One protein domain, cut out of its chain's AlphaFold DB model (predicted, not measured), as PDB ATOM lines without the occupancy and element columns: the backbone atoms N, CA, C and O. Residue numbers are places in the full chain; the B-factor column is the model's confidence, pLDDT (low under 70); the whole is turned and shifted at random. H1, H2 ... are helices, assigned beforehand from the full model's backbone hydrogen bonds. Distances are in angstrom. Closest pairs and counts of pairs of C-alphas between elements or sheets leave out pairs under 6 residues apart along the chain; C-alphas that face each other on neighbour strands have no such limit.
ATOM      1  N   PRO A 274      13.294  84.984  34.138       80.88
ATOM      2  CA  PRO A 274      13.622  86.303  34.684       80.88
ATOM      3  C   PRO A 274      14.965  86.352  35.424       80.88
ATOM      4  O   PRO A 274      15.654  87.369  35.391       80.88
ATOM      5  N   VAL A 275      15.365  85.253  36.074       76.88
ATOM      6  CA  VAL A 275      16.660  85.150  36.760       76.88
ATOM      7  C   VAL A 275      17.813  84.993  35.769       76.88
ATOM      8  O   VAL A 275      18.836  85.658  35.927       76.88
ATOM      9  N   GLN A 276      17.661  84.167  34.730       83.94
ATOM     10  CA  GLN A 276      18.693  83.992  33.700       83.94
ATOM     11  C   GLN A 276      18.957  85.306  32.949       83.94
ATOM     12  O   GLN A 276      20.120  85.661  32.741       83.94
ATOM     13  N   LYS A 277      17.903  86.074  32.639       85.94
ATOM     14  CA  LYS A 277      17.974  87.387  31.969       85.94
ATOM     15  C   LYS A 277      18.898  88.393  32.657       85.94
ATOM     16  O   LYS A 277      19.522  89.204  31.981       85.94
ATOM     17  N   ARG A 278      19.097  88.284  33.976       81.62
ATOM     18  CA  ARG A 278      20.032  89.133  34.747       81.62
ATOM     19  C   ARG A 278      21.507  88.951  34.362       81.62
ATOM     20  O   ARG A 278      22.370  89.659  34.868       81.62
ATOM     21  N   ARG A 279      21.835  87.975  33.509       85.38
ATOM     22  CA  ARG A 279      23.191  87.780  32.970       85.38
ATOM     23  C   ARG A 279      23.456  88.598  31.711       85.38
ATOM     24  O   ARG A 279      24.619  88.697  31.332       85.38
ATOM     25  N   LEU A 280      22.420  89.154  31.076       91.25
ATOM     26  CA  LEU A 280      22.519  89.752  29.747       91.25
ATOM     27  C   LEU A 280      23.569  90.866  29.702       91.25
ATOM     28  O   LEU A 280      24.502  90.772  28.918       91.25
ATOM     29  N   ALA A 281      23.522  91.827  30.629       92.44
ATOM     30  CA  ALA A 281      24.505  92.910  30.692       92.44
ATOM     31  C   ALA A 281      25.958  92.405  30.737       92.44
ATOM     32  O   ALA A 281      26.826  92.871  29.998       92.44
ATOM     33  N   LEU A 282      26.229  91.408  31.585       91.81
ATOM     34  CA  LEU A 282      27.560  90.817  31.704       91.81
ATOM     35  C   LEU A 282      27.978  90.071  30.426       91.81
ATOM     36  O   LEU A 282      29.152  90.116  30.059       91.81
ATOM     37  N   VAL A 283      27.046  89.374  29.772       95.31
ATOM     38  CA  VAL A 283      27.285  88.665  28.506       95.31
ATOM     39  C   VAL A 283      27.667  89.640  27.402       95.31
ATOM     40  O   VAL A 283      28.709  89.454  26.782       95.31
ATOM     41  N   GLU A 284      26.874  90.691  27.226       97.38
ATOM     42  CA  GLU A 284      27.069  91.750  26.232       97.38
ATOM     43  C   GLU A 284      28.441  92.429  26.415       97.38
ATOM     44  O   GLU A 284      29.243  92.508  25.483       97.38
ATOM     45  N   TRP A 285      28.803  92.807  27.651       96.19
ATOM     46  CA  TRP A 285      30.126  93.383  27.936       96.19
ATOM     47  C   TRP A 285      31.283  92.414  27.638       96.19
ATOM     48  O   TRP A 285      32.325  92.805  27.095       96.19
ATOM     49  N   ARG A 286      31.126  91.125  27.972       94.81
ATOM     50  CA  ARG A 286      32.139  90.104  27.663       94.81
ATOM     51  C   ARG A 286      32.282  89.892  26.160       94.81
ATOM     52  O   ARG A 286      33.412  89.763  25.694       94.81
ATOM     53  N   TYR A 287      31.177  89.884  25.421       97.62
ATOM     54  CA  TYR A 287      31.210  89.750  23.972       97.62
ATOM     55  C   TYR A 287      31.908  90.949  23.329       97.62
ATOM     56  O   TYR A 287      32.852  90.759  22.565       97.62
ATOM     57  N   ALA A 288      31.552  92.173  23.736       97.94
ATOM     58  CA  ALA A 288      32.234  93.391  23.310       97.94
ATOM     59  C   ALA A 288      33.749  93.326  23.543       97.94
ATOM     60  O   ALA A 288      34.538  93.680  22.671       97.94
ATOM     61  N   THR A 289      34.159  92.819  24.710       95.38
ATOM     62  CA  THR A 289      35.578  92.636  25.034       95.38
ATOM     63  C   THR A 289      36.262  91.705  24.026       95.38
ATOM     64  O   THR A 289      37.338  92.029  23.536       95.38
ATOM     65  N   TYR A 290      35.652  90.569  23.673       95.38
ATOM     66  CA  TYR A 290      36.236  89.655  22.686       95.38
ATOM     67  C   TYR A 290      36.193  90.197  21.255       95.38
ATOM     68  O   TYR A 290      37.152  89.994  20.523       95.38
ATOM     69  N   LEU A 291      35.157  90.943  20.866       96.56
ATOM     70  CA  LEU A 291      35.112  91.631  19.568       96.56
ATOM     71  C   LEU A 291      36.279  92.615  19.403       96.56
ATOM     72  O   LEU A 291      36.884  92.677  18.335       96.56
ATOM     73  N   LEU A 292      36.650  93.333  20.468       95.38
ATOM     74  CA  LEU A 292      37.831  94.203  20.466       95.38
ATOM     75  C   LEU A 292      39.137  93.400  20.424       95.38
ATOM     76  O   LEU A 292      40.033  93.731  19.654       95.38
ATOM     77  N   LEU A 293      39.252  92.356  21.250       91.69
ATOM     78  CA  LEU A 293      40.503  91.616  21.430       91.69
ATOM     79  C   LEU A 293      40.840  90.659  20.279       91.69
ATOM     80  O   LEU A 293      42.015  90.482  19.969       91.69
ATOM     81  N   VAL A 294      39.837  90.000  19.698       93.50
ATOM     82  CA  VAL A 294      40.017  88.968  18.664       93.50
ATOM     83  C   VAL A 294      39.939  89.587  17.275       93.50
ATOM     84  O   VAL A 294      40.833  89.377  16.458       93.50
ATOM     85  N   ASP A 295      38.904  90.391  17.032       92.56
ATOM     86  CA  ASP A 295      38.570  90.856  15.683       92.56
ATOM     87  C   ASP A 295      38.925  92.322  15.434       92.56
ATOM     88  O   ASP A 295      38.851  92.787  14.296       92.56
ATOM     89  N   ASN A 296      39.286  93.068  16.486       92.94
ATOM     90  CA  ASN A 296      39.433  94.523  16.437       92.94
ATOM     91  C   ASN A 296      38.173  95.223  15.865       92.94
ATOM     92  O   ASN A 296      38.253  96.246  15.180       92.94
ATOM     93  N   ASP A 297      36.991  94.659  16.137       95.19
ATOM     94  CA  ASP A 297      35.699  95.110  15.615       95.19
ATOM     95  C   ASP A 297      35.044  96.114  16.576       95.19
ATOM     96  O   ASP A 297      34.149  95.794  17.365       95.19
ATOM     97  N   ALA A 298      35.520  97.359  16.522       95.50
ATOM     98  CA  ALA A 298      35.053  98.430  17.402       95.50
ATOM     99  C   ALA A 298      33.566  98.783  17.209       95.50
ATOM    100  O   ALA A 298      32.912  99.206  18.162       95.50
ATOM    101  N   ALA A 299      33.022  98.613  15.999       96.88
ATOM    102  CA  ALA A 299      31.630  98.950  15.705       96.88
ATOM    103  C   ALA A 299      30.671  97.957  16.370       96.88
ATOM    104  O   ALA A 299      29.772  98.371  17.104       96.88
ATOM    105  N   SER A 300      30.904  96.653  16.179       97.44
ATOM    106  CA  SER A 300      30.110  95.620  16.849       97.44
ATOM    107  C   SER A 300      30.318  95.666  18.362       97.44
ATOM    108  O   SER A 300      29.352  95.566  19.114       97.44
ATOM    109  N   ALA A 301      31.553  95.897  18.829       98.00
ATOM    110  CA  ALA A 301      31.826  96.040  20.255       98.00
ATOM    111  C   ALA A 301      31.044  97.203  20.883       98.00
ATOM    112  O   ALA A 301      30.463  97.035  21.951       98.00
ATOM    113  N   ARG A 302      30.974  98.364  20.218       98.25
ATOM    114  CA  ARG A 302      30.173  99.498  20.697       98.25
ATOM    115  C   ARG A 302      28.692  99.140  20.820       98.25
ATOM    116  O   ARG A 302      28.105  99.441  21.855       98.25
ATOM    117  N   ALA A 303      28.113  98.476  19.821       98.19
ATOM    118  CA  ALA A 303      26.708  98.067  19.863       98.19
ATOM    119  C   ALA A 303      26.413  97.146  21.064       98.19
ATOM    120  O   ALA A 303      25.428  97.344  21.771       98.19
ATOM    121  N   GLN A 304      27.308  96.195  21.338       98.44
ATOM    122  CA  GLN A 304      27.215  95.304  22.501       98.44
ATOM    123  C   GLN A 304      27.383  96.065  23.830       98.44
ATOM    124  O   GLN A 304      26.687  95.803  24.804       98.44
ATOM    125  N   LEU A 305      28.264  97.068  23.893       98.44
ATOM    126  CA  LEU A 305      28.417  97.903  25.092       98.44
ATOM    127  C   LEU A 305      27.177  98.764  25.370       98.44
ATOM    128  O   LEU A 305      26.767  98.889  26.523       98.44
ATOM    129  N   GLU A 306      26.548  99.321  24.335       97.94
ATOM    130  CA  GLU A 306      25.281 100.051  24.458       97.94
ATOM    131  C   GLU A 306      24.145  99.125  24.925       97.94
ATOM    132  O   GLU A 306      23.377  99.481  25.826       97.94
ATOM    133  N   ALA A 307      24.079  97.903  24.385       97.50
ATOM    134  CA  ALA A 307      23.146  96.873  24.832       97.50
ATOM    135  C   ALA A 307      23.393  96.459  26.295       97.50
ATOM    136  O   ALA A 307      22.435  96.325  27.059       97.50
ATOM    137  N   ALA A 308      24.654  96.358  26.728       96.88
ATOM    138  CA  ALA A 308      25.005  96.075  28.117       96.88
ATOM    139  C   ALA A 308      24.468  97.150  29.079       96.88
ATOM    140  O   ALA A 308      23.830  96.814  30.077       96.88
ATOM    141  N   VAL A 309      24.668  98.438  28.766       97.00
ATOM    142  CA  VAL A 309      24.140  99.559  29.573       97.00
ATOM    143  C   VAL A 309      22.610  99.536  29.608       97.00
ATOM    144  O   VAL A 309      22.004  99.737  30.666       97.00
ATOM    145  N   SER A 310      21.970  99.254  28.470       95.50
ATOM    146  CA  SER A 310      20.513  99.123  28.394       95.50
ATOM    147  C   SER A 310      20.001  97.986  29.284       95.50
ATOM    148  O   SER A 310      19.072  98.187  30.066       95.50
ATOM    149  N   ALA A 311      20.659  96.823  29.248       93.31
ATOM    150  CA  ALA A 311      20.309  95.669  30.066       93.31
ATOM    151  C   ALA A 311      20.459  95.949  31.573       93.31
ATOM    152  O   ALA A 311      19.564  95.590  32.338       93.31
ATOM    153  N   VAL A 312      21.524  96.644  32.006       92.56
ATOM    154  CA  VAL A 312      21.663  97.098  33.409       92.56
ATOM    155  C   VAL A 312      20.502  98.013  33.796       92.56
ATOM    156  O   VAL A 312      19.887  97.826  34.843       92.56
ATOM    157  N   SER A 313      20.171  98.978  32.937       89.94
ATOM    158  CA  SER A 313      19.117  99.971  33.197       89.94
ATOM    159  C   SER A 313      17.719  99.349  33.298       89.94
ATOM    160  O   SER A 313      16.842  99.897  33.962       89.94
ATOM    161  N   GLN A 314      17.504  98.214  32.629       89.31
ATOM    162  CA  GLN A 314      16.254  97.448  32.652       89.31
ATOM    163  C   GLN A 314      16.218  96.385  33.764       89.31
ATOM    164  O   GLN A 314      15.180  95.748  33.966       89.31
ATOM    165  N   SER A 315      17.324  96.176  34.488       85.12
ATOM    166  CA  SER A 315      17.368  95.261  35.628       85.12
ATOM    167  C   SER A 315      16.447  95.758  36.753       85.12
ATOM    168  O   SER A 315      16.429  96.956  37.036       85.12
ATOM    169  N   PRO A 316      15.714  94.867  37.453       82.25
ATOM    170  CA  PRO A 316      14.907  95.247  38.617       82.25
ATOM    171  C   PRO A 316      15.712  95.910  39.743       82.25
ATOM    172  O   PRO A 316      15.151  96.662  40.534       82.25
ATOM    173  N   ASP A 317      17.008  95.605  39.820       82.31
ATOM    174  CA  ASP A 317      17.954  96.209  40.754       82.31
ATOM    175  C   ASP A 317      19.284  96.472  40.019       82.31
ATOM    176  O   ASP A 317      20.150  95.591  39.962       82.31
ATOM    177  N   PRO A 318      19.442  97.658  39.397       85.88
ATOM    178  CA  PRO A 318      20.649  98.010  38.646       85.88
ATOM    179  C   PRO A 318      21.921  98.031  39.505       85.88
ATOM    180  O   PRO A 318      23.013  97.745  39.010       85.88
ATOM    181  N   GLU A 319      21.786  98.334  40.797       80.88
ATOM    182  CA  GLU A 319      22.888  98.408  41.762       80.88
ATOM    183  C   GLU A 319      23.429  97.015  42.113       80.88
ATOM    184  O   GLU A 319      24.639  96.830  42.291       80.88
ATOM    185  N   ALA A 320      22.539  96.020  42.174       72.00
ATOM    186  CA  ALA A 320      22.881  94.621  42.416       72.00
ATOM    187  C   ALA A 320      23.196  93.819  41.138       72.00
ATOM    188  O   ALA A 320      23.566  92.636  41.235       72.00
ATOM    189  N   ASP A 321      23.087  94.429  39.952       84.88
ATOM    190  CA  ASP A 321      23.388  93.766  38.682       84.88
ATOM    191  C   ASP A 321      24.815  93.190  38.667       84.88
ATOM    192  O   ASP A 321      25.756  93.725  39.265       84.88
ATOM    193  N   SER A 322      24.982  92.042  38.005       79.19
ATOM    194  CA  SER A 322      26.262  91.328  37.987       79.19
ATOM    195  C   SER A 322      27.366  92.143  37.311       79.19
ATOM    196  O   SER A 322      28.511  92.092  37.764       79.19
ATOM    197  N   LEU A 323      27.038  92.902  36.258       88.00
ATOM    198  CA  LEU A 323      27.997  93.776  35.593       88.00
ATOM    199  C   LEU A 323      28.348  94.973  36.486       88.00
ATOM    200  O   LEU A 323      29.531  95.254  36.663       88.00
ATOM    201  N   THR A 324      27.358  95.613  37.118       87.00
ATOM    202  CA  THR A 324      27.580  96.726  38.060       87.00
ATOM    203  C   THR A 324      28.522  96.325  39.195       87.00
ATOM    204  O   THR A 324      29.529  96.995  39.448       87.00
ATOM    205  N   ARG A 325      28.258  95.187  39.855       80.31
ATOM    206  CA  ARG A 325      29.115  94.670  40.936       80.31
ATOM    207  C   ARG A 325      30.531  94.361  40.454       80.31
ATOM    208  O   ARG A 325      31.495  94.684  41.150       80.31
ATOM    209  N   LEU A 326      30.666  93.766  39.267       83.25
ATOM    210  CA  LEU A 326      31.972  93.473  38.680       83.25
ATOM    211  C   LEU A 326      32.760  94.756  38.398       83.25
ATOM    212  O   LEU A 326      33.918  94.849  38.799       83.25
ATOM    213  N   VAL A 327      32.148  95.751  37.754       89.75
ATOM    214  CA  VAL A 327      32.820  97.014  37.421       89.75
ATOM    215  C   VAL A 327      33.248  97.752  38.683       89.75
ATOM    216  O   VAL A 327      34.401  98.165  38.766       89.75
ATOM    217  N   ARG A 328      32.405  97.823  39.720       87.81
ATOM    218  CA  ARG A 328      32.800  98.396  41.019       87.81
ATOM    219  C   ARG A 328      34.000  97.688  41.643       87.81
ATOM    220  O   ARG A 328      34.895  98.353  42.162       87.81
ATOM    221  N   SER A 329      34.050  96.357  41.563       80.06
ATOM    222  CA  SER A 329      35.216  95.593  42.019       80.06
ATOM    223  C   SER A 329      36.472  95.957  41.226       80.06
ATOM    224  O   SER A 329      37.524  96.166  41.823       80.06
ATOM    225  N   ILE A 330      36.369  96.083  39.898       84.75
ATOM    226  CA  ILE A 330      37.499  96.470  39.039       84.75
ATOM    227  C   ILE A 330      37.958  97.903  39.354       84.75
ATOM    228  O   ILE A 330      39.157  98.150  39.461       84.75
ATOM    229  N   LEU A 331      37.030  98.843  39.560       87.62
ATOM    230  CA  LEU A 331      37.334 100.229  39.938       87.62
ATOM    231  C   LEU A 331      38.009 100.318  41.316       87.62
ATOM    232  O   LEU A 331      38.892 101.152  41.525       87.62
ATOM    233  N   ALA A 332      37.621  99.459  42.260       83.62
ATOM    234  CA  ALA A 332      38.299  99.350  43.546       83.62
ATOM    235  C   ALA A 332      39.738  98.830  43.379       83.62
ATOM    236  O   ALA A 332      40.660  99.409  43.959       83.62
ATOM    237  N   ASP A 333      39.941  97.805  42.546       75.19
ATOM    238  CA  ASP A 333      41.267  97.257  42.239       75.19
ATOM    239  C   ASP A 333      42.161  98.278  41.515       75.19
ATOM    240  O   ASP A 333      43.344  98.393  41.840       75.19
ATOM    241  N   ALA A 334      41.604  99.091  40.609       82.62
ATOM    242  CA  ALA A 334      42.335 100.124  39.869       82.62
ATOM    243  C   ALA A 334      43.041 101.145  40.782       82.62
ATOM    244  O   ALA A 334      44.092 101.672  40.419       82.62
ATOM    245  N   LYS A 335      42.517 101.386  41.994       80.56
ATOM    246  CA  LYS A 335      43.139 102.281  42.989       80.56
ATOM    247  C   LYS A 335      44.457 101.731  43.546       80.56
ATOM    248  O   LYS A 335      45.304 102.515  43.964       80.56
ATOM    249  N   GLY A 336      44.623 100.408  43.581       76.19
ATOM    250  CA  GLY A 336      45.823  99.736  44.095       76.19
ATOM    251  C   GLY A 336      46.700  99.086  43.020       76.19
ATOM    252  O   GLY A 336      47.889  98.884  43.250       76.19
ATOM    253  N   ALA A 337      46.129  98.763  41.858       77.00
ATOM    254  CA  ALA A 337      46.782  98.060  40.758       77.00
ATOM    255  C   ALA A 337      46.240  98.553  39.395       77.00
ATOM    256  O   ALA A 337      45.505  97.828  38.721       77.00
ATOM    257  N   PRO A 338      46.600  99.776  38.955       79.00
ATOM    258  CA  PRO A 338      46.040 100.392  37.745       79.00
ATOM    259  C   PRO A 338      46.364  99.636  36.446       79.00
ATOM    260  O   PRO A 338      45.667  99.805  35.453       79.00
ATOM    261  N   ASN A 339      47.389  98.778  36.465       77.88
ATOM    262  CA  ASN A 339      47.816  97.968  35.320       77.88
ATOM    263  C   ASN A 339      47.346  96.505  35.424       77.88
ATOM    264  O   ASN A 339      47.917  95.627  34.787       77.88
ATOM    265  N   ALA A 340      46.364  96.199  36.279       78.06
ATOM    266  CA  ALA A 340      45.815  94.850  36.346       78.06
ATOM    267  C   ALA A 340      45.073  94.504  35.033       78.06
ATOM    268  O   ALA A 340      44.345  95.357  34.518       78.06
ATOM    269  N   PRO A 341      45.142  93.255  34.529       79.88
ATOM    270  CA  PRO A 341      44.556  92.888  33.231       79.88
ATOM    271  C   PRO A 341      43.061  93.214  33.071       79.88
ATOM    272  O   PRO A 341      42.592  93.523  31.979       79.88
ATOM    273  N   LEU A 342      42.274  93.147  34.152       80.19
ATOM    274  CA  LEU A 342      40.851  93.513  34.111       80.19
ATOM    275  C   LEU A 342      40.620  95.028  34.045       80.19
ATOM    276  O   LEU A 342      39.639  95.450  33.436       80.19
ATOM    277  N   VAL A 343      41.510  95.833  34.632       86.88
ATOM    278  CA  VAL A 343      41.457  97.301  34.550       86.88
ATOM    279  C   VAL A 343      41.771  97.747  33.127       86.88
ATOM    280  O   VAL A 343      41.070  98.590  32.577       86.88
ATOM    281  N   GLU A 344      42.764  97.125  32.489       88.06
ATOM    282  CA  GLU A 344      43.092  97.407  31.091       88.06
ATOM    283  C   GLU A 344      41.918  97.098  30.154       88.06
ATOM    284  O   GLU A 344      41.530  97.945  29.350       88.06
ATOM    285  N   LYS A 345      41.281  95.931  30.309       89.62
ATOM    286  CA  LYS A 345      40.086  95.568  29.529       89.62
ATOM    287  C   LYS A 345      38.929  96.537  29.754       89.62
ATOM    288  O   LYS A 345      38.267  96.923  28.794       89.62
ATOM    289  N   LEU A 346      38.701  96.964  31.000       92.88
ATOM    290  CA  LEU A 346      37.689  97.977  31.302       92.88
ATOM    291  C   LEU A 346      37.993  99.280  30.548       92.88
ATOM    292  O   LEU A 346      37.124  99.781  29.837       92.88
ATOM    293  N   ASN A 347      39.236  99.764  30.606       93.06
ATOM    294  CA  ASN A 347      39.666 100.968  29.890       93.06
ATOM    295  C   ASN A 347      39.496 100.842  28.367       93.06
ATOM    296  O   ASN A 347      39.027 101.784  27.729       93.06
ATOM    297  N   GLN A 348      39.820  99.684  27.781       93.75
ATOM    298  CA  GLN A 348      39.599  99.415  26.355       93.75
ATOM    299  C   GLN A 348      38.106  99.494  25.994       93.75
ATOM    300  O   GLN A 348      37.743 100.163  25.027       93.75
ATOM    301  N   THR A 349      37.225  98.893  26.803       96.00
ATOM    302  CA  THR A 349      35.771  98.986  26.576       96.00
ATOM    303  C   THR A 349      35.225 100.407  26.768       96.00
ATOM    304  O   THR A 349      34.411 100.858  25.966       96.00
ATOM    305  N   MET A 350      35.724 101.172  27.746       97.06
ATOM    306  CA  MET A 350      35.370 102.591  27.921       97.06
ATOM    307  C   MET A 350      35.832 103.459  26.742       97.06
ATOM    308  O   MET A 350      35.158 104.418  26.375       97.06
ATOM    309  N   ALA A 351      36.972 103.143  26.127       96.44
ATOM    310  CA  ALA A 351      37.437 103.855  24.939       96.44
ATOM    311  C   ALA A 351      36.567 103.568  23.700       96.44
ATOM    312  O   ALA A 351      36.449 104.428  22.828       96.44
ATOM    313  N   ALA A 352      35.944 102.386  23.630       96.25
ATOM    314  CA  ALA A 352      35.129 101.954  22.497       96.25
ATOM    315  C   ALA A 352      33.691 102.517  22.500       96.25
ATOM    316  O   ALA A 352      33.094 102.656  21.432       96.25
ATOM    317  N   SER A 353      33.129 102.867  23.665       97.88
ATOM    318  CA  SER A 353      31.770 103.427  23.783       97.88
ATOM    319  C   SER A 353      31.713 104.592  24.786       97.88
ATOM    320  O   SER A 353      31.911 104.381  25.987       97.88
ATOM    321  N   PRO A 354      31.396 105.822  24.329       96.69
ATOM    322  CA  PRO A 354      31.138 106.966  25.207       96.69
ATOM    323  C   PRO A 354      30.002 106.732  26.210       96.69
ATOM    324  O   PRO A 354      30.091 107.182  27.349       96.69
ATOM    325  N   GLU A 355      28.949 106.025  25.803       96.19
ATOM    326  CA  GLU A 355      27.789 105.693  26.631       96.19
ATOM    327  C   GLU A 355      28.193 104.757  27.775       96.19
ATOM    328  O   GLU A 355      27.894 105.026  28.939       96.19
ATOM    329  N   PHE A 356      28.945 103.699  27.459       97.88
ATOM    330  CA  PHE A 356      29.489 102.788  28.461       97.88
ATOM    331  C   PHE A 356      30.463 103.500  29.397       97.88
ATOM    332  O   PHE A 356      30.386 103.326  30.609       97.88
ATOM    333  N   LYS A 357      31.339 104.354  28.857       98.06
ATOM    334  CA  LYS A 357      32.242 105.179  29.663       98.06
ATOM    335  C   LYS A 357      31.483 106.055  30.659       98.06
ATOM    336  O   LYS A 357      31.824 106.039  31.836       98.06
ATOM    337  N   ALA A 358      30.461 106.777  30.203       97.56
ATOM    338  CA  ALA A 358      29.656 107.637  31.064       97.56
ATOM    339  C   ALA A 358      28.945 106.837  32.166       97.56
ATOM    340  O   ALA A 358      28.886 107.283  33.310       97.56
ATOM    341  N   TRP A 359      28.452 105.637  31.841       97.38
ATOM    342  CA  TRP A 359      27.886 104.728  32.834       97.38
ATOM    343  C   TRP A 359      28.936 104.284  33.865       97.38
ATOM    344  O   TRP A 359      28.692 104.434  35.058       97.38
ATOM    345  N   VAL A 360      30.123 103.827  33.443       96.62
ATOM    346  CA  VAL A 360      31.208 103.427  34.363       96.62
ATOM    347  C   VAL A 360      31.623 104.580  35.281       96.62
ATOM    348  O   VAL A 360      31.813 104.368  36.473       96.62
ATOM    349  N   GLU A 361      31.746 105.797  34.748       95.50
ATOM    350  CA  GLU A 361      32.122 106.996  35.514       95.50
ATOM    351  C   GLU A 361      31.044 107.443  36.520       95.50
ATOM    352  O   GLU A 361      31.333 108.259  37.397       95.50
ATOM    353  N   SER A 362      29.820 106.915  36.418       94.31
ATOM    354  CA  SER A 362      28.727 107.186  37.361       94.31
ATOM    355  C   SER A 362      28.667 106.229  38.561       94.31
ATOM    356  O   SER A 362      27.922 106.505  39.506       94.31
ATOM    357  N   LEU A 363      29.420 105.119  38.526       90.19
ATOM    358  CA  LEU A 363      29.443 104.068  39.557       90.19
ATOM    359  C   LEU A 363      30.409 104.358  40.705       90.19
ATOM    360  O   LEU A 363      30.102 103.849  41.814       90.19
TER     361      LEU A 363
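AT A GLANCE: This is residues 274 to 363 of the 363 residues of an uncharacterized protein of Candidatus Kaiserbacteria bacterium GW2011_GWA2_58_9 (UniProt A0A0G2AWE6). A helical hairpin of H2 and H3 and the helix H4 make a V, joined where the start of H4 meets the first part of H2; H5 crosses between its two sides, closing it into a triangle. H6 folds back from the end of H5 and packs on H3, covering one side of that triangle, while the short H1 lies off at one end and touches no helix. The printed part has 90 residues with six named helices, H1 to H6 in order along the chain, and no named strand; the class is all helix, and the packing is mostly crossed. The whole is compact, with a radius of gyration of the C-alphas of 12.4 A and spans of 35 by 30 by 21 A.

HOW THE PARTS SIT: H1, residues 274 to 277, and H2, residues 280 to 295, meet only through their tight link. H2 and H3, residues 298 to 314, form a hairpin: they touch at a shallow tilt of 10 degrees, opposite ways, and their closest C-alphas, of Ala 288 and Ala 301, are 4.1 A apart. H4, residues 322 to 334, touches H2 with residues 322 to 323 alone, at a steep tilt of 57 degrees, the closest C-alphas being those of Leu 282 and Leu 323, 4.9 A apart. H5, residues 341 to 352, is the hub, touching four other helices. It touches H4 at a tilt of 68 degrees, steep but only just, with the C-alphas of Ile 330 and Val 343 closest at 6.0 A. It is about perpendicular to H2, at 88 degrees, where the closest C-alphas, of Thr 289 and Thr 349, are 6.5 A apart. It is also about perpendicular to H3, at 81 degrees, with the C-alphas of Arg 302 and Ala 352 closest at 5.8 A. H6, residues 354 to 361, touches H5 only at the corner by their link, with the C-alphas of Met 350 and Lys 357 closest at 4.4 A. H6 touches H3 at a steep tilt of 50 degrees, the same way, with the C-alphas of Leu 305 and Phe 356 closest at 6.0 A. H2 and H6 are apart. In H2, H3, H4, H5 and H6 every O i to N i+4 pair is within hydrogen-bond range; H1 is too short for such a pair.

IN THESE COORDINATES: H1 begins at C-alpha 274, (13.622, 86.303, 34.684). H2 is 21.4 A long from first to last C-alpha, H3 24.2 A, H4 18.4 A, H5 16.9 A and H6 10.4 A. H3 begins at C-alpha 298, (35.053, 98.430, 17.402), and H6 ends at C-alpha 361, (32.122, 106.996, 35.514).

THE WHOLE: The two C-alphas farthest apart, of Pro 274 and Gly 336, are 36.1 A apart. The printed part has no cut and no long link, and it ends at Leu 363, the chain's last residue. The mean pLDDT of the printed part is 90.1, and no printed residue is under 70.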